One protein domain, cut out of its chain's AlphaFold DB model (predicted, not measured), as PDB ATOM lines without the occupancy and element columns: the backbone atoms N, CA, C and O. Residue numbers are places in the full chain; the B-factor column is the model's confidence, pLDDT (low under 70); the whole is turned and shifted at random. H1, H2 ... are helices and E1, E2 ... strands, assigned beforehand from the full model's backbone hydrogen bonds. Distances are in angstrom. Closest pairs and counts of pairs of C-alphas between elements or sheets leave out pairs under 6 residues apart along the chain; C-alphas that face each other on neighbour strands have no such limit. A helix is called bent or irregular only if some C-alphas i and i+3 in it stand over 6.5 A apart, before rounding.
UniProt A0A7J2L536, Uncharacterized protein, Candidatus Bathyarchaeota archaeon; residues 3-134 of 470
ATOM      1  N   HIS A   3     136.779 133.668 128.908       92.56
ATOM      2  CA  HIS A   3     137.837 133.796 127.907       92.56
ATOM      3  C   HIS A   3     137.854 132.575 126.985       92.56
ATOM      4  O   HIS A   3     137.952 131.440 127.452       92.56
ATOM      5  N   VAL A   4     137.767 132.804 125.680       90.94
ATOM      6  CA  VAL A   4     137.841 131.762 124.655       90.94
ATOM      7  C   VAL A   4     138.963 132.115 123.700       90.94
ATOM      8  O   VAL A   4     138.898 133.139 123.030       90.94
ATOM      9  N   ASP A   5     139.960 131.244 123.613       90.50
ATOM     10  CA  ASP A   5     140.977 131.311 122.571       90.50
ATOM     11  C   ASP A   5     140.493 130.510 121.355       90.50
ATOM     12  O   ASP A   5     140.330 129.285 121.426       90.50
ATOM     13  N   ALA A   6     140.189 131.211 120.261       89.75
ATOM     14  CA  ALA A   6     139.629 130.588 119.071       89.75
ATOM     15  C   ALA A   6     140.638 129.734 118.295       89.75
ATOM     16  O   ALA A   6     140.220 128.862 117.527       89.75
ATOM     17  N   GLU A   7     141.944 129.938 118.491       83.69
ATOM     18  CA  GLU A   7     142.976 129.204 117.758       83.69
ATOM     19  C   GLU A   7     142.965 127.705 118.109       83.69
ATOM     20  O   GLU A   7     143.182 126.845 117.247       83.69
ATOM     21  N   PHE A   8     142.645 127.391 119.367       85.44
ATOM     22  CA  PHE A   8     142.597 126.028 119.905       85.44
ATOM     23  C   PHE A   8     141.235 125.345 119.755       85.44
ATOM     24  O   PHE A   8     141.057 124.208 120.208       85.44
ATOM     25  N   LEU A   9     140.256 126.003 119.131       90.62
ATOM     26  CA  LEU A   9     138.965 125.379 118.882       90.62
ATOM     27  C   LEU A   9     139.071 124.303 117.786       90.62
ATOM     28  O   LEU A   9     139.808 124.462 116.806       90.62
ATOM     29  N   PRO A  10     138.306 123.202 117.910       91.12
ATOM     30  CA  PRO A  10     138.124 122.251 116.820       91.12
ATOM     31  C   PRO A  10     137.680 122.951 115.531       91.12
ATOM     32  O   PRO A  10     136.908 123.903 115.566       91.12
ATOM     33  N   ARG A  11     138.138 122.457 114.375       88.88
ATOM     34  CA  ARG A  11     137.700 122.988 113.070       88.88
ATOM     35  C   ARG A  11     136.333 122.458 112.634       88.88
ATOM     36  O   ARG A  11     135.742 123.026 111.727       88.88
ATOM     37  N   ASP A  12     135.843 121.399 113.275       91.81
ATOM     38  CA  ASP A  12     134.463 120.941 113.127       91.81
ATOM     39  C   ASP A  12     133.507 121.906 113.865       91.81
ATOM     40  O   ASP A  12     133.684 122.103 115.074       91.81
ATOM     41  N   PRO A  13     132.508 122.503 113.185       91.50
ATOM     42  CA  PRO A  13     131.617 123.505 113.773       91.50
ATOM     43  C   PRO A  13     130.854 123.037 115.017       91.50
ATOM     44  O   PRO A  13     130.702 123.797 115.979       91.50
ATOM     45  N   LEU A  14     130.381 121.788 115.027       89.88
ATOM     46  CA  LEU A  14     129.593 121.250 116.136       89.88
ATOM     47  C   LEU A  14     130.473 121.039 117.370       89.88
ATOM     48  O   LEU A  14     130.120 121.463 118.475       89.88
ATOM     49  N   LEU A  15     131.645 120.425 117.187       90.69
ATOM     50  CA  LEU A  15     132.628 120.243 118.254       90.69
ATOM     51  C   LEU A  15     133.156 121.585 118.770       90.69
ATOM     52  O   LEU A  15     133.352 121.727 119.980       90.69
ATOM     53  N   ALA A  16     133.344 122.573 117.893       91.88
ATOM     54  CA  ALA A  16     133.720 123.927 118.283       91.88
ATOM     55  C   ALA A  16     132.671 124.558 119.201       91.88
ATOM     56  O   ALA A  16     133.023 125.047 120.275       91.88
ATOM     57  N   LEU A  17     131.382 124.492 118.844       90.62
ATOM     58  CA  LEU A  17     130.308 125.032 119.686       90.62
ATOM     59  C   LEU A  17     130.210 124.342 121.033       90.62
ATOM     60  O   LEU A  17     130.102 125.015 122.058       90.62
ATOM     61  N   ARG A  18     130.312 123.012 121.058       89.88
ATOM     62  CA  ARG A  18     130.358 122.262 122.318       89.88
ATOM     63  C   ARG A  18     131.547 122.696 123.173       89.88
ATOM     64  O   ARG A  18     131.375 122.937 124.364       89.88
ATOM     65  N   ARG A  19     132.722 122.896 122.566       91.31
ATOM     66  CA  ARG A  19     133.917 123.397 123.260       91.31
ATOM     67  C   ARG A  19     133.733 124.813 123.807       91.31
ATOM     68  O   ARG A  19     134.205 125.101 124.902       91.31
ATOM     69  N   ILE A  20     133.038 125.685 123.085       91.19
ATOM     70  CA  ILE A  20     132.711 127.041 123.548       91.19
ATOM     71  C   ILE A  20     131.764 126.993 124.744       91.19
ATOM     72  O   ILE A  20     131.998 127.683 125.731       91.19
ATOM     73  N   ILE A  21     130.730 126.151 124.689       90.81
ATOM     74  CA  ILE A  21     129.801 125.946 125.807       90.81
ATOM     75  C   ILE A  21     130.565 125.459 127.040       90.81
ATOM     76  O   ILE A  21     130.397 126.019 128.120       90.81
ATOM     77  N   SER A  22     131.450 124.476 126.876       91.25
ATOM     78  CA  SER A  22     132.344 124.006 127.937       91.25
ATOM     79  C   SER A  22     133.181 125.134 128.539       91.25
ATOM     80  O   SER A  22     133.222 125.274 129.760       91.25
ATOM     81  N   TRP A  23     133.797 125.978 127.704       92.00
ATOM     82  CA  TRP A  23     134.551 127.145 128.168       92.00
ATOM     83  C   TRP A  23     133.684 128.143 128.930       92.00
ATOM     84  O   TRP A  23     134.113 128.675 129.952       92.00
ATOM     85  N   PHE A  24     132.460 128.393 128.460       91.62
ATOM     86  CA  PHE A  24     131.526 129.279 129.146       91.62
ATOM     87  C   PHE A  24     131.209 128.735 130.534       91.62
ATOM     88  O   PHE A  24     131.318 129.470 131.508       91.62
ATOM     89  N   ILE A  25     130.876 127.450 130.641       91.69
ATOM     90  CA  ILE A  25     130.537 126.836 131.925       91.69
ATOM     91  C   ILE A  25     131.745 126.826 132.864       91.69
ATOM     92  O   ILE A  25     131.598 127.223 134.019       91.69
ATOM     93  N   TYR A  26     132.931 126.453 132.373       92.88
ATOM     94  CA  TYR A  26     134.174 126.487 133.146       92.88
ATOM     95  C   TYR A  26     134.384 127.860 133.790       92.88
ATOM     96  O   TYR A  26     134.393 127.983 135.010       92.88
ATOM     97  N   TRP A  27     134.435 128.922 132.988       91.56
ATOM     98  CA  TRP A  27     134.697 130.269 133.497       91.56
ATOM     99  C   TRP A  27     133.603 130.833 134.412       91.56
ATOM    100  O   TRP A  27     133.844 131.807 135.127       91.56
ATOM    101  N   LEU A  28     132.393 130.275 134.355       89.69
ATOM    102  CA  LEU A  28     131.253 130.719 135.153       89.69
ATOM    103  C   LEU A  28     131.060 129.922 136.445       89.69
ATOM    104  O   LEU A  28     130.423 130.436 137.361       89.69
ATOM    105  N   THR A  29     131.560 128.685 136.517       89.31
ATOM    106  CA  THR A  29     131.221 127.749 137.607       89.31
ATOM    107  C   THR A  29     132.417 127.060 138.249       89.31
ATOM    108  O   THR A  29     132.286 126.585 139.376       89.31
ATOM    109  N   ALA A  30     133.565 126.992 137.570       87.69
ATOM    110  CA  ALA A  30     134.726 126.286 138.085       87.69
ATOM    111  C   ALA A  30     135.300 126.979 139.325       87.69
ATOM    112  O   ALA A  30     135.372 128.208 139.422       87.69
ATOM    113  N   SER A  31     135.741 126.156 140.266       83.88
ATOM    114  CA  SER A  31     136.602 126.578 141.366       83.88
ATOM    115  C   SER A  31     138.038 126.807 140.876       83.88
ATOM    116  O   SER A  31     138.430 126.319 139.819       83.88
ATOM    117  N   LEU A  32     138.837 127.560 141.641       78.69
ATOM    118  CA  LEU A  32     140.200 127.958 141.248       78.69
ATOM    119  C   LEU A  32     141.153 126.776 140.993       78.69
ATOM    120  O   LEU A  32     142.134 126.946 140.275       78.69
ATOM    121  N   ASP A  33     140.860 125.606 141.560       84.25
ATOM    122  CA  ASP A  33     141.721 124.420 141.500       84.25
ATOM    123  C   ASP A  33     141.319 123.436 140.386       84.25
ATOM    124  O   ASP A  33     141.981 122.417 140.178       84.25
ATOM    125  N   GLU A  34     140.222 123.702 139.672       87.75
ATOM    126  CA  GLU A  34     139.735 122.810 138.623       87.75
ATOM    127  C   GLU A  34     140.445 123.052 137.290       87.75
ATOM    128  O   GLU A  34     140.576 124.174 136.809       87.75
ATOM    129  N   LEU A  35     140.860 121.956 136.656       88.25
ATOM    130  CA  LEU A  35     141.486 121.986 135.341       88.25
ATOM    131  C   LEU A  35     140.431 122.213 134.238       88.25
ATOM    132  O   LEU A  35     139.427 121.488 134.213       88.25
ATOM    133  N   PRO A  36     140.652 123.149 133.289       87.38
ATOM    134  CA  PRO A  36     139.739 123.389 132.167       87.38
ATOM    135  C   PRO A  36     139.423 122.133 131.349       87.38
ATOM    136  O   PRO A  36     138.315 121.980 130.833       87.38
ATOM    137  N   GLU A  37     140.382 121.214 131.243       89.12
ATOM    138  CA  GLU A  37     140.288 120.001 130.435       89.12
ATOM    139  C   GLU A  37     139.143 119.084 130.869       89.12
ATOM    140  O   GLU A  37     138.550 118.405 130.030       89.12
ATOM    141  N   LEU A  38     138.786 119.100 132.157       89.94
ATOM    142  CA  LEU A  38     137.665 118.322 132.687       89.94
ATOM    143  C   LEU A  38     136.329 118.786 132.094       89.94
ATOM    144  O   LEU A  38     135.446 117.975 131.833       89.94
ATOM    145  N   PHE A  39     136.197 120.085 131.822       91.56
ATOM    146  CA  PHE A  39     134.986 120.672 131.252       91.56
ATOM    147  C   PHE A  39     134.853 120.401 129.753       91.56
ATOM    148  O   PHE A  39     133.789 120.637 129.184       91.56
ATOM    149  N   PHE A  40     135.892 119.891 129.086       88.56
ATOM    150  CA  PHE A  40     135.799 119.503 127.675       88.56
ATOM    151  C   PHE A  40     134.890 118.292 127.454       88.56
ATOM    152  O   PHE A  40     134.387 118.115 126.341       88.56
ATOM    153  N   ASP A  41     134.634 117.510 128.504       88.38
ATOM    154  CA  ASP A  41     133.471 116.636 128.561       88.38
ATOM    155  C   ASP A  41     132.224 117.479 128.868       88.38
ATOM    156  O   ASP A  41     132.062 118.048 129.950       88.38
ATOM    157  N   LEU A  42     131.326 117.574 127.887       85.31
ATOM    158  CA  LEU A  42     130.124 118.392 128.002       85.31
ATOM    159  C   LEU A  42     129.177 117.881 129.099       85.31
ATOM    160  O   LEU A  42     128.500 118.686 129.729       85.31
ATOM    161  N   GLY A  43     129.137 116.573 129.364       86.81
ATOM    162  CA  GLY A  43     128.343 116.008 130.454       86.81
ATOM    163  C   GLY A  43     128.875 116.444 131.817       86.81
ATOM    164  O   GLY A  43     128.099 116.881 132.670       86.81
ATOM    165  N   TYR A  44     130.199 116.406 131.998       89.69
ATOM    166  CA  TYR A  44     130.849 116.939 133.196       89.69
ATOM    167  C   TYR A  44     130.566 118.432 133.373       89.69
ATOM    168  O   TYR A  44     130.111 118.842 134.441       89.69
ATOM    169  N   ALA A  45     130.777 119.235 132.324       89.19
ATOM    170  CA  ALA A  45     130.529 120.673 132.375       89.19
ATOM    171  C   ALA A  45     129.076 120.977 132.758       89.19
ATOM    172  O   ALA A  45     128.817 121.751 133.673       89.19
ATOM    173  N   LEU A  46     128.108 120.324 132.117       88.81
ATOM    174  CA  LEU A  46     126.692 120.558 132.391       88.81
ATOM    175  C   LEU A  46     126.273 120.181 133.817       88.81
ATOM    176  O   LEU A  46     125.405 120.849 134.373       88.81
ATOM    177  N   ASN A  47     126.909 119.183 134.436       88.75
ATOM    178  CA  ASN A  47     126.662 118.829 135.838       88.75
ATOM    179  C   ASN A  47     127.142 119.897 136.836       88.75
ATOM    180  O   ASN A  47     126.755 119.851 138.001       88.75
ATOM    181  N   LYS A  48     127.982 120.846 136.404       90.56
ATOM    182  CA  LYS A  48     128.447 121.976 137.226       90.56
ATOM    183  C   LYS A  48     127.497 123.170 137.198       90.56
ATOM    184  O   LYS A  48     127.661 124.099 137.986       90.56
ATOM    185  N   LEU A  49     126.507 123.163 136.305       88.69
ATOM    186  CA  LEU A  49     125.494 124.208 136.280       88.69
ATOM    187  C   LEU A  49     124.568 124.111 137.508       88.69
ATOM    188  O   LEU A  49     124.309 123.008 137.994       88.69
ATOM    189  N   PRO A  50     124.021 125.243 137.989       86.56
ATOM    190  CA  PRO A  50     123.014 125.238 139.047       86.56
ATOM    191  C   PRO A  50     121.821 124.342 138.694       86.56
ATOM    192  O   PRO A  50     121.422 124.274 137.530       86.56
ATOM    193  N   GLU A  51     121.182 123.724 139.692       84.62
ATOM    194  CA  GLU A  51     120.021 122.843 139.466       84.62
ATOM    195  C   GLU A  51     118.886 123.531 138.692       84.62
ATOM    196  O   GLU A  51     118.218 122.901 137.873       84.62
ATOM    197  N   SER A  52     118.722 124.846 138.866       84.88
ATOM    198  CA  SER A  52     117.760 125.666 138.120       84.88
ATOM    199  C   SER A  52     117.994 125.681 136.601       84.88
ATOM    200  O   SER A  52     117.130 126.133 135.854       84.88
ATOM    201  N   MET A  53     119.146 125.199 136.129       85.38
ATOM    202  CA  MET A  53     119.534 125.121 134.718       85.38
ATOM    203  C   MET A  53     119.556 123.682 134.179       85.38
ATOM    204  O   MET A  53     120.022 123.443 133.064       85.38
ATOM    205  N   ARG A  54     119.026 122.706 134.925       78.44
ATOM    206  CA  ARG A  54     119.018 121.295 134.509       78.44
ATOM    207  C   ARG A  54     118.236 121.054 133.212       78.44
ATOM    208  O   ARG A  54     118.717 120.348 132.330       78.44
ATOM    209  N   ASP A  55     117.089 121.708 133.039       78.94
ATOM    210  CA  ASP A  55     116.302 121.626 131.796       78.94
ATOM    211  C   ASP A  55     117.043 122.231 130.598       78.94
ATOM    212  O   ASP A  55     116.923 121.752 129.469       78.94
ATOM    213  N   PHE A  56     117.839 123.275 130.841       81.31
ATOM    214  CA  PHE A  56     118.715 123.859 129.829       81.31
ATOM    215  C   PHE A  56     119.796 122.857 129.404       81.31
ATOM    216  O   PHE A  56     119.996 122.655 128.206       81.31
ATOM    217  N   ALA A  57     120.439 122.186 130.365       79.31
ATOM    218  CA  ALA A  57     121.460 121.176 130.102       79.31
ATOM    219  C   ALA A  57     120.931 120.000 129.266       79.31
ATOM    220  O   ALA A  57     121.567 119.598 128.291       79.31
ATOM    221  N   ILE A  58     119.738 119.495 129.593       78.25
ATOM    222  CA  ILE A  58     119.093 118.403 128.846       78.25
ATOM    223  C   ILE A  58     118.817 118.827 127.399       78.25
ATOM    224  O   ILE A  58     119.159 118.099 126.467       78.25
ATOM    225  N   ARG A  59     118.249 120.024 127.197       80.50
ATOM    226  CA  ARG A  59     117.999 120.560 125.847       80.50
ATOM    227  C   ARG A  59     119.289 120.678 125.044       80.50
ATOM    228  O   ARG A  59     119.314 120.282 123.885       80.50
ATOM    229  N   LEU A  60     120.355 121.175 125.664       82.19
ATOM    230  CA  LEU A  60     121.647 121.380 125.015       82.19
ATOM    231  C   LEU A  60     122.272 120.068 124.520       82.19
ATOM    232  O   LEU A  60     122.795 120.034 123.410       82.19
ATOM    233  N   LEU A  61     122.171 118.982 125.294       77.44
ATOM    234  CA  LEU A  61     122.679 117.659 124.894       77.44
ATOM    235  C   LEU A  61     121.916 117.046 123.712       77.44
ATOM    236  O   LEU A  61     122.498 116.275 122.953       77.44
ATOM    237  N   SER A  62     120.633 117.384 123.564       81.44
ATOM    238  CA  SER A  62     119.757 116.849 122.512       81.44
ATOM    239  C   SER A  62     119.803 117.612 121.181       81.44
ATOM    240  O   SER A  62     119.163 117.193 120.221       81.44
ATOM    241  N   LEU A  63     120.513 118.743 121.119       83.12
ATOM    242  CA  LEU A  63     120.538 119.606 119.940       83.12
ATOM    243  C   LEU A  63     121.697 119.276 119.002       83.12
ATOM    244  O   LEU A  63     122.865 119.266 119.396       83.12
ATOM    245  N   GLU A  64     121.349 119.090 117.732       81.50
ATOM    246  CA  GLU A  64     122.300 118.916 116.629       81.50
ATOM    247  C   GLU A  64     122.287 120.100 115.650       81.50
ATOM    248  O   GLU A  64     123.257 120.309 114.927       81.50
ATOM    249  N   ASP A  65     121.226 120.915 115.660       89.00
ATOM    250  CA  ASP A  65     121.134 122.121 114.836       89.00
ATOM    251  C   ASP A  65     122.111 123.202 115.326       89.00
ATOM    252  O   ASP A  65     122.045 123.650 116.477       89.00
ATOM    253  N   LEU A  66     123.024 123.620 114.446       87.25
ATOM    254  CA  LEU A  66     124.103 124.552 114.778       87.25
ATOM    255  C   LEU A  66     123.583 125.938 115.181       87.25
ATOM    256  O   LEU A  66     124.106 126.511 116.134       87.25
ATOM    257  N   ASP A  67     122.565 126.477 114.501       88.31
ATOM    258  CA  ASP A  67     122.007 127.804 114.810       88.31
ATOM    259  C   ASP A  67     121.338 127.800 116.192       88.31
ATOM    260  O   ASP A  67     121.641 128.643 117.047       88.31
ATOM    261  N   ALA A  68     120.499 126.796 116.460       87.69
ATOM    262  CA  ALA A  68     119.844 126.610 117.748       87.69
ATOM    263  C   ALA A  68     120.860 126.400 118.877       87.69
ATOM    264  O   ALA A  68     120.738 127.031 119.935       87.69
ATOM    265  N   LEU A  69     121.880 125.565 118.655       87.94
ATOM    266  CA  LEU A  69     122.943 125.314 119.627       87.94
ATOM    267  C   LEU A  69     123.723 126.594 119.935       87.94
ATOM    268  O   LEU A  69     123.947 126.909 121.102       87.94
ATOM    269  N   PHE A  70     124.080 127.367 118.909       88.06
ATOM    270  CA  PHE A  70     124.790 128.636 119.060       88.06
ATOM    271  C   PHE A  70     123.964 129.638 119.875       88.06
ATOM    272  O   PHE A  70     124.455 130.227 120.842       88.06
ATOM    273  N   ARG A  71     122.678 129.807 119.548       88.06
ATOM    274  CA  ARG A  71     121.770 130.688 120.304       88.06
ATOM    275  C   ARG A  71     121.651 130.264 121.758       88.06
ATOM    276  O   ARG A  71     121.662 131.110 122.649       88.06
ATOM    277  N   ILE A  72     121.531 128.966 122.011       85.31
ATOM    278  CA  ILE A  72     121.411 128.417 123.363       85.31
ATOM    279  C   ILE A  72     122.715 128.592 124.147       85.31
ATOM    280  O   ILE A  72     122.660 129.015 125.302       85.31
ATOM    281  N   ALA A  73     123.873 128.389 123.514       84.31
ATOM    282  CA  ALA A  73     125.184 128.636 124.110       84.31
ATOM    283  C   ALA A  73     125.320 130.076 124.616       84.31
ATOM    284  O   ALA A  73     125.711 130.303 125.756       84.31
ATOM    285  N   PHE A  74     124.939 131.064 123.808       83.06
ATOM    286  CA  PHE A  74     125.003 132.465 124.227       83.06
ATOM    287  C   PHE A  74     123.873 132.858 125.189       83.06
ATOM    288  O   PHE A  74     124.080 133.711 126.052       83.06
ATOM    289  N   ARG A  75     122.702 132.205 125.123       84.25
ATOM    290  CA  ARG A  75     121.647 132.363 126.140       84.25
ATOM    291  C   ARG A  75     122.099 131.917 127.525       84.25
ATOM    292  O   ARG A  75     121.651 132.520 128.498       84.25
ATOM    293  N   LEU A  76     122.993 130.928 127.627       85.50
ATOM    294  CA  LEU A  76     123.598 130.517 128.899       85.50
ATOM    295  C   LEU A  76     124.146 131.733 129.651       85.50
ATOM    296  O   LEU A  76     123.784 131.947 130.806       85.50
ATOM    297  N   LEU A  77     124.935 132.566 128.964       86.00
ATOM    298  CA  LEU A  77     125.604 133.743 129.525       86.00
ATOM    299  C   LEU A  77     124.627 134.753 130.135       86.00
ATOM    300  O   LEU A  77     124.974 135.468 131.075       86.00
ATOM    301  N   LEU A  78     123.393 134.814 129.624       83.69
ATOM    302  CA  LEU A  78     122.381 135.745 130.119       83.69
ATOM    303  C   LEU A  78     121.967 135.444 131.568       83.69
ATOM    304  O   LEU A  78     121.517 136.358 132.252       83.69
ATOM    305  N   ASN A  79     122.150 134.207 132.036       84.25
ATOM    306  CA  ASN A  79     121.839 133.797 133.410       84.25
ATOM    307  C   ASN A  79     122.914 134.221 134.424       84.25
ATOM    308  O   ASN A  79     122.682 134.131 135.622       84.25
ATOM    309  N   PHE A  80     124.071 134.693 133.954       83.56
ATOM    310  CA  PHE A  80     125.233 135.002 134.794       83.56
ATOM    311  C   PHE A  80     125.627 136.484 134.751       83.56
ATOM    312  O   PHE A  80     126.742 136.850 135.117       83.56
ATOM    313  N   ARG A  81     124.732 137.356 134.269       81.12
ATOM    314  CA  ARG A  81     125.008 138.793 134.113       81.12
ATOM    315  C   ARG A  81     125.351 139.456 135.464       81.12
ATOM    316  O   ARG A  81     124.680 139.166 136.451       81.12
ATOM    317  N   PRO A  82     126.295 140.418 135.494       88.25
ATOM    318  CA  PRO A  82     127.065 140.923 134.357       88.25
ATOM    319  C   PRO A  82     128.210 139.983 133.938       88.25
ATOM    320  O   PRO A  82     128.945 139.474 134.778       88.25
ATOM    321  N   VAL A  83     128.408 139.796 132.626       90.19
ATOM    322  CA  VAL A  83     129.476 138.944 132.069       90.19
ATOM    323  C   VAL A  83     130.323 139.718 131.063       90.19
ATOM    324  O   VAL A  83     129.802 140.362 130.157       90.19
ATOM    325  N   VAL A  84     131.643 139.599 131.185       91.62
ATOM    326  CA  VAL A  84     132.592 139.967 130.126       91.62
ATOM    327  C   VAL A  84     132.972 138.699 129.377       91.62
ATOM    328  O   VAL A  84     133.418 137.745 130.015       91.62
ATOM    329  N   VAL A  85     132.795 138.694 128.059       91.50
ATOM    330  CA  VAL A  85     133.195 137.617 127.151       91.50
ATOM    331  C   VAL A  85     134.341 138.125 126.294       91.50
ATOM    332  O   VAL A  85     134.196 139.136 125.611       91.50
ATOM    333  N   ILE A  86     135.464 137.424 126.328       93.94
ATOM    334  CA  ILE A  86     136.647 137.700 125.521       93.94
ATOM    335  C   ILE A  86     136.796 136.553 124.530       93.94
ATOM    336  O   ILE A  86     136.879 135.399 124.949       93.94
ATOM    337  N   ILE A  87     136.802 136.869 123.238       92.69
ATOM    338  CA  ILE A  87     137.110 135.909 122.176       92.69
ATOM    339  C   ILE A  87     138.410 136.358 121.514       92.69
ATOM    340  O   ILE A  87     138.425 137.374 120.811       92.69
ATOM    341  N   ASP A  88     139.480 135.614 121.773       92.19
ATOM    342  CA  ASP A  88     140.786 135.846 121.169       92.19
ATOM    343  C   ASP A  88     140.877 135.215 119.776       92.19
ATOM    344  O   ASP A  88     140.201 134.225 119.494       92.19
ATOM    345  N   GLU A  89     141.662 135.839 118.896       87.75
ATOM    346  CA  GLU A  89     141.780 135.523 117.465       87.75
ATOM    347  C   GLU A  89     140.418 135.306 116.769       87.75
ATOM    348  O   GLU A  89     140.136 134.292 116.130       87.75
ATOM    349  N   PHE A  90     139.535 136.304 116.863       90.81
ATOM    350  CA  PHE A  90     138.146 136.235 116.393       90.81
ATOM    351  C   PHE A  90     137.993 135.882 114.901       90.81
ATOM    352  O   PHE A  90     136.960 135.352 114.490       90.81
ATOM    353  N   GLN A  91     139.000 136.137 114.060       84.31
ATOM    354  CA  GLN A  91     138.968 135.667 112.671       84.31
ATOM    355  C   GLN A  91     139.021 134.138 112.556       84.31
ATOM    356  O   GLN A  91     138.363 133.592 111.676       84.31
ATOM    357  N   ASP A  92     139.748 133.444 113.436       85.25
ATOM    358  CA  ASP A  92     139.790 131.980 113.453       85.25
ATOM    359  C   ASP A  92     138.437 131.409 113.858       85.25
ATOM    360  O   ASP A  92     137.959 130.451 113.248       85.25
ATOM    361  N   PHE A  93     137.780 132.066 114.814       89.06
ATOM    362  CA  PHE A  93     136.416 131.749 115.211       89.06
ATOM    363  C   PHE A  93     135.442 131.833 114.028       89.06
ATOM    364  O   PHE A  93     134.687 130.895 113.779       89.06
ATOM    365  N   LEU A  94     135.474 132.925 113.259       88.62
ATOM    366  CA  LEU A  94     134.620 133.073 112.075       88.62
ATOM    367  C   LEU A  94     134.955 132.065 110.973       88.62
ATOM    368  O   LEU A  94     134.061 131.629 110.245       88.62
ATOM    369  N   ASP A  95     136.226 131.697 110.846       86.00
ATOM    370  CA  ASP A  95     136.691 130.766 109.823       86.00
ATOM    371  C   ASP A  95     136.222 129.329 110.075       86.00
ATOM    372  O   ASP A  95     135.993 128.614 109.100       86.00
ATOM    373  N   ILE A  96     136.006 128.925 111.334       89.19
ATOM    374  CA  ILE A  96     135.419 127.616 111.688       89.19
ATOM    375  C   ILE A  96     134.019 127.458 111.089       89.19
ATOM    376  O   ILE A  96     133.694 126.413 110.538       89.19
ATOM    377  N   PHE A  97     133.200 128.506 111.152       89.06
ATOM    378  CA  PHE A  97     131.814 128.480 110.672       89.06
ATOM    379  C   PHE A  97     131.674 128.941 109.216       89.06
ATOM    380  O   PHE A  97     130.567 129.147 108.712       89.06
ATOM    381  N   ARG A  98     132.792 129.143 108.512       85.44
ATOM    382  CA  ARG A  98     132.777 129.615 107.129       85.44
ATOM    383  C   ARG A  98     132.247 128.515 106.207       85.44
ATOM    384  O   ARG A  98     132.943 127.548 105.927       85.44
ATOM    385  N   GLY A  99     131.063 128.740 105.641       82.25
ATOM    386  CA  GLY A  99     130.393 127.799 104.735       82.25
ATOM    387  C   GLY A  99     129.157 127.150 105.351       82.25
ATOM    388  O   GLY A  99     128.342 126.603 104.612       82.25
ATOM    389  N   GLU A 100     128.978 127.294 106.664       87.19
ATOM    390  CA  GLU A 100     127.756 126.901 107.352       87.19
ATOM    391  C   GLU A 100     126.634 127.924 107.097       87.19
ATOM    392  O   GLU A 100     126.901 129.129 107.007       87.19
ATOM    393  N   PRO A 101     125.364 127.492 107.001       85.62
ATOM    394  CA  PRO A 101     124.218 128.367 106.751       85.62
ATOM    395  C   PRO A 101     123.775 129.140 108.011       85.62
ATOM    396  O   PRO A 101     122.581 129.296 108.255       85.62
ATOM    397  N   ILE A 102     124.723 129.627 108.820       84.88
ATOM    398  CA  ILE A 102     124.464 130.317 110.090       84.88
ATOM    399  C   ILE A 102     124.973 131.765 110.067       84.88
ATOM    400  O   ILE A 102     126.077 132.057 109.605       84.88
ATOM    401  N   ASP A 103     124.183 132.699 110.606       85.81
ATOM    402  CA  ASP A 103     124.592 134.103 110.758       85.81
ATOM    403  C   ASP A 103     125.244 134.331 112.127       85.81
ATOM    404  O   ASP A 103     124.653 134.924 113.030       85.81
ATOM    405  N   VAL A 104     126.485 133.859 112.273       87.62
ATOM    406  CA  VAL A 104     127.278 133.957 113.512       87.62
ATOM    407  C   VAL A 104     127.265 135.373 114.097       87.62
ATOM    408  O   VAL A 104     126.985 135.566 115.280       87.62
ATOM    409  N   LEU A 105     127.536 136.387 113.270       88.12
ATOM    410  CA  LEU A 105     127.589 137.778 113.726       88.12
ATOM    411  C   LEU A 105     126.204 138.286 114.146       88.12
ATOM    412  O   LEU A 105     126.095 139.033 115.118       88.12
ATOM    413  N   GLY A 106     125.153 137.882 113.427       87.06
ATOM    414  CA  GLY A 106     123.769 138.182 113.778       87.06
ATOM    415  C   GLY A 106     123.372 137.593 115.131       87.06
ATOM    416  O   GLY A 106     122.818 138.315 115.959       87.06
ATOM    417  N   ILE A 107     123.717 136.326 115.383       86.94
ATOM    418  CA  ILE A 107     123.408 135.643 116.646       86.94
ATOM    419  C   ILE A 107     124.148 136.299 117.808       86.94
ATOM    420  O   ILE A 107     123.521 136.637 118.809       86.94
ATOM    421  N   ILE A 108     125.460 136.539 117.682       87.56
ATOM    422  CA  ILE A 108     126.226 137.208 118.744       87.56
ATOM    423  C   ILE A 108     125.598 138.568 119.047       87.56
ATOM    424  O   ILE A 108     125.332 138.871 120.208       87.56
ATOM    425  N   ARG A 109     125.295 139.365 118.014       85.56
ATOM    426  CA  ARG A 109     124.678 140.684 118.183       85.56
ATOM    427  C   ARG A 109     123.334 140.618 118.905       85.56
ATOM    428  O   ARG A 109     123.081 141.462 119.758       85.56
ATOM    429  N   GLU A 110     122.480 139.655 118.569       83.94
ATOM    430  CA  GLU A 110     121.197 139.453 119.257       83.94
ATOM    431  C   GLU A 110     121.391 139.196 120.758       83.94
ATOM    432  O   GLU A 110     120.581 139.625 121.577       83.94
ATOM    433  N   MET A 111     122.486 138.531 121.124       77.44
ATOM    434  CA  MET A 111     122.760 138.111 122.497       77.44
ATOM    435  C   MET A 111     123.470 139.180 123.337       77.44
ATOM    436  O   MET A 111     123.408 139.111 124.567       77.44
ATOM    437  N   LEU A 112     124.069 140.205 122.716       75.75
ATOM    438  CA  LEU A 112     124.635 141.374 123.405       75.75
ATOM    439  C   LEU A 112     123.528 142.304 123.931       75.75
ATOM    440  O   LEU A 112     123.329 143.421 123.455       75.75
ATOM    441  N   THR A 113     122.790 141.833 124.935       72.88
ATOM    442  CA  THR A 113     121.774 142.607 125.662       72.88
ATOM    443  C   THR A 113     122.276 142.999 127.053       72.88
ATOM    444  O   THR A 113     123.140 142.329 127.619       72.88
ATOM    445  N   GLY A 114     121.749 144.114 127.581       63.50
ATOM    446  CA  GLY A 114     122.230 144.823 128.777       63.50
ATOM    447  C   GLY A 114     122.730 143.909 129.899       63.50
ATOM    448  O   GLY A 114     121.940 143.230 130.560       63.50
ATOM    449  N   GLY A 115     124.055 143.885 130.073       81.56
ATOM    450  CA  GLY A 115     124.764 143.041 131.039       81.56
ATOM    451  C   GLY A 115     125.838 142.126 130.443       81.56
ATOM    452  O   GLY A 115     126.535 141.473 131.212       81.56
ATOM    453  N   ILE A 116     126.005 142.079 129.116       88.00
ATOM    454  CA  ILE A 116     127.125 141.377 128.469       88.00
ATOM    455  C   ILE A 116     128.034 142.372 127.746       88.00
ATOM    456  O   ILE A 116     127.577 143.119 126.883       88.00
ATOM    457  N   MET A 117     129.325 142.345 128.075       89.69
ATOM    458  CA  MET A 117     130.376 143.041 127.335       89.69
ATOM    459  C   MET A 117     131.150 142.026 126.497       89.69
ATOM    460  O   MET A 117     131.651 141.045 127.038       89.69
ATOM    461  N   LEU A 118     131.266 142.272 125.193       90.50
ATOM    462  CA  LEU A 118     132.067 141.456 124.284       90.50
ATOM    463  C   LEU A 118     133.359 142.183 123.924       90.50
ATOM    464  O   LEU A 118     133.324 143.304 123.419       90.50
ATOM    465  N   ILE A 119     134.480 141.510 124.143       92.38
ATOM    466  CA  ILE A 119     135.808 141.915 123.696       92.38
ATOM    467  C   ILE A 119     136.249 140.903 122.644       92.38
ATOM    468  O   ILE A 119     136.213 139.698 122.878       92.38
ATOM    469  N   ILE A 120     136.656 141.403 121.482       92.06
ATOM    470  CA  ILE A 120     137.249 140.593 120.421       92.06
ATOM    471  C   ILE A 120     138.657 141.105 120.135       92.06
ATOM    472  O   ILE A 120     138.862 142.316 120.007       92.06
ATOM    473  N   SER A 121     139.612 140.194 120.009       91.06
ATOM    474  CA  SER A 121     140.958 140.476 119.508       91.06
ATOM    475  C   SER A 121     141.200 139.711 118.214       91.06
ATOM    476  O   SER A 121     140.467 138.787 117.866       91.06
ATOM    477  N   GLY A 122     142.182 140.162 117.442       84.31
ATOM    478  CA  GLY A 122     142.537 139.514 116.192       84.31
ATOM    479  C   GLY A 122     143.734 140.176 115.537       84.31
ATOM    480  O   GLY A 122     143.774 141.402 115.378       84.31
ATOM    481  N   SER A 123     144.695 139.358 115.126       73.00
ATOM    482  CA  SER A 123     145.880 139.798 114.382       73.00
ATOM    483  C   SER A 123     145.555 140.203 112.930       73.00
ATOM    484  O   SER A 123     146.230 141.055 112.343       73.00
ATOM    485  N   ALA A 124     144.460 139.686 112.359       70.31
ATOM    486  CA  ALA A 124     143.981 140.024 111.015       70.31
ATOM    487  C   ALA A 124     143.245 141.382 110.967       70.31
ATOM    488  O   ALA A 124     142.017 141.455 110.840       70.31
ATOM    489  N   LEU A 125     144.003 142.487 111.010       66.56
ATOM    490  CA  LEU A 125     143.480 143.867 111.038       66.56
ATOM    491  C   LEU A 125     142.432 144.167 109.950       66.56
ATOM    492  O   LEU A 125     141.486 144.919 110.188       66.56
ATOM    493  N   SER A 126     142.571 143.597 108.750       66.12
ATOM    494  CA  SER A 126     141.623 143.800 107.646       66.12
ATOM    495  C   SER A 126     140.252 143.171 107.932       66.12
ATOM    496  O   SER A 126     139.223 143.799 107.667       66.12
ATOM    497  N   THR A 127     140.228 141.973 108.518       68.69
ATOM    498  CA  THR A 127     139.013 141.273 108.958       68.69
ATOM    499  C   THR A 127     138.352 142.023 110.110       68.69
ATOM    500  O   THR A 127     137.164 142.339 110.034       68.69
ATOM    501  N   MET A 128     139.131 142.429 111.115       78.12
ATOM    502  CA  MET A 128     138.627 143.190 112.266       78.12
ATOM    503  C   MET A 128     138.052 144.556 111.860       78.12
ATOM    504  O   MET A 128     136.993 144.974 112.342       78.12
ATOM    505  N   ARG A 129     138.689 145.242 110.901       71.94
ATOM    506  CA  ARG A 129     138.163 146.486 110.313       71.94
ATOM    507  C   ARG A 129     136.878 146.254 109.524       71.94
ATOM    508  O   ARG A 129     135.968 147.069 109.633       71.94
ATOM    509  N   LYS A 130     136.758 145.161 108.760       73.44
ATOM    510  CA  LYS A 130     135.494 144.820 108.080       73.44
ATOM    511  C   LYS A 130     134.362 144.604 109.085       73.44
ATOM    512  O   LYS A 130     133.288 145.164 108.908       73.44
ATOM    513  N   ILE A 131     134.608 143.862 110.162       77.19
ATOM    514  CA  ILE A 131     133.583 143.560 111.171       77.19
ATOM    515  C   ILE A 131     133.118 144.831 111.894       77.19
ATOM    516  O   ILE A 131     131.919 145.021 112.083       77.19
ATOM    517  N   SER A 132     134.038 145.719 112.267       73.12
ATOM    518  CA  SER A 132     133.710 146.930 113.036       73.12
ATOM    519  C   SER A 132     133.211 148.104 112.183       73.12
ATOM    520  O   SER A 132     132.374 148.888 112.632       73.12
ATOM    521  N   SER A 133     133.737 148.257 110.963       63.97
ATOM    522  CA  SER A 133     133.623 149.495 110.177       63.97
ATOM    523  C   SER A 133     132.946 149.345 108.812       63.97
ATOM    524  O   SER A 133     132.701 150.368 108.171       63.97
ATOM    525  N   ASP A 134     132.656 148.132 108.331       69.31
ATOM    526  CA  ASP A 134     131.890 147.957 107.090       69.31
ATOM    527  C   ASP A 134     130.401 148.192 107.363       69.31
ATOM    528  O   ASP A 134     129.830 147.585 108.266       69.31
TER     529      ASP A 134
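What this domain is: This is residues 3 to 134 of the 470 residues of an uncharacterized protein of Candidatus Bathyarchaeota archaeon (UniProt A0A7J2L536). A small wall of three parallel strands, E1, E2 and E3, has helix H1 packed along one face near E1, while its other face is bare. H1 and H5 run side by side through the middle; H2 and H3 pack on H1, H7 packs on H5, and H4 and H8 lie toward opposite ends of the longest axis. The printed part has 132 residues, with eight named helices and three named strands in the order E1 H1 H2 H3 H4 H5 E2 H6 H7 E3 H8, mostly helix by class. It is compact, with a radius of gyration of the C-alphas of 14.5 A and spans of 43 by 30 by 29 A.

How they stand to each other: Edge strand E1, residues 3 to 5, is parallel to inner strand E2, residues 83 to 88, with N 4 and O 86 2.8 A apart. H1, residues 13 to 29, is the hub, touching three helices; it is on the sheet, over E1, at a height over the sheet of 9.0 A. With its residues 19 to 26 alone it touches H2, residues 36 to 40; the closest C-alphas, of Ser 22 and Phe 39, are 5.4 A apart. It touches H3, residues 42 to 47, the same way at a shallow tilt of 28 degrees; the closest C-alphas, of Ser 22 and Ala 45, are 5.8 A apart. H4, residues 51 to 61, is irregular, with C-alphas 52 and 55 7.6 A apart; it is close to H3 but not clearly touching, the closest C-alphas, of Leu 46 and Ala 57, being 5.7 A apart. H5, residues 66 to 78, touches H1 the same way at a shallow tilt of 10 degrees; the closest C-alphas, of Ile 21 and Ala 73, are 5.6 A apart. H5 only grazes the sheet with residues 77 to 78. H6, residues 90 to 96, is on the sheet; H1 and H6 on one face make two layers with it. H7, residues 104 to 111, touches H5 at a shallow tilt of 33 degrees, only just short of steep; the closest C-alphas, of Phe 74 and Met 111, are 6.3 A apart. E2, H6, H7 and edge strand E3, residues 116 to 120, form a strand-helix-strand unit, two parallel neighbour strands with helices between, with a right-handed crossover; E1, H1 to H5 and E2 form another. Across E2 and E3, N 85 and O 117 are 2.8 A apart. H8, residues 125 to 133, is close to H6 but not clearly touching, the closest C-alphas, of Gln 91 and Thr 127, being 6.7 A apart. O i to N i+4 pairs are all within hydrogen-bond range in H1, H3, H6, H7 and H8, but 5 of 7 in H4, 7 of 9 in H5 and 0 of 1 in H2, where 2 of 2 O i to N i+3 pairs are.

Where its parts are: E1 begins at C-alpha 3 (137.837, 133.796, 127.907). H1 is 24.2 A long, H4 15.7 A, H5 19.1 A, E2 16.0 A and E3 13.0 A. H8 ends at C-alpha 133 (133.623, 149.495, 110.177).

The domain as a whole: The two C-alphas farthest apart, of Glu 51 and Ser 126, are 43.8 A apart. The printed part has no cut and no long link. The mean pLDDT of the printed part is 85.4; residues 114, 125 to 127 and 133 to 134 are under 70.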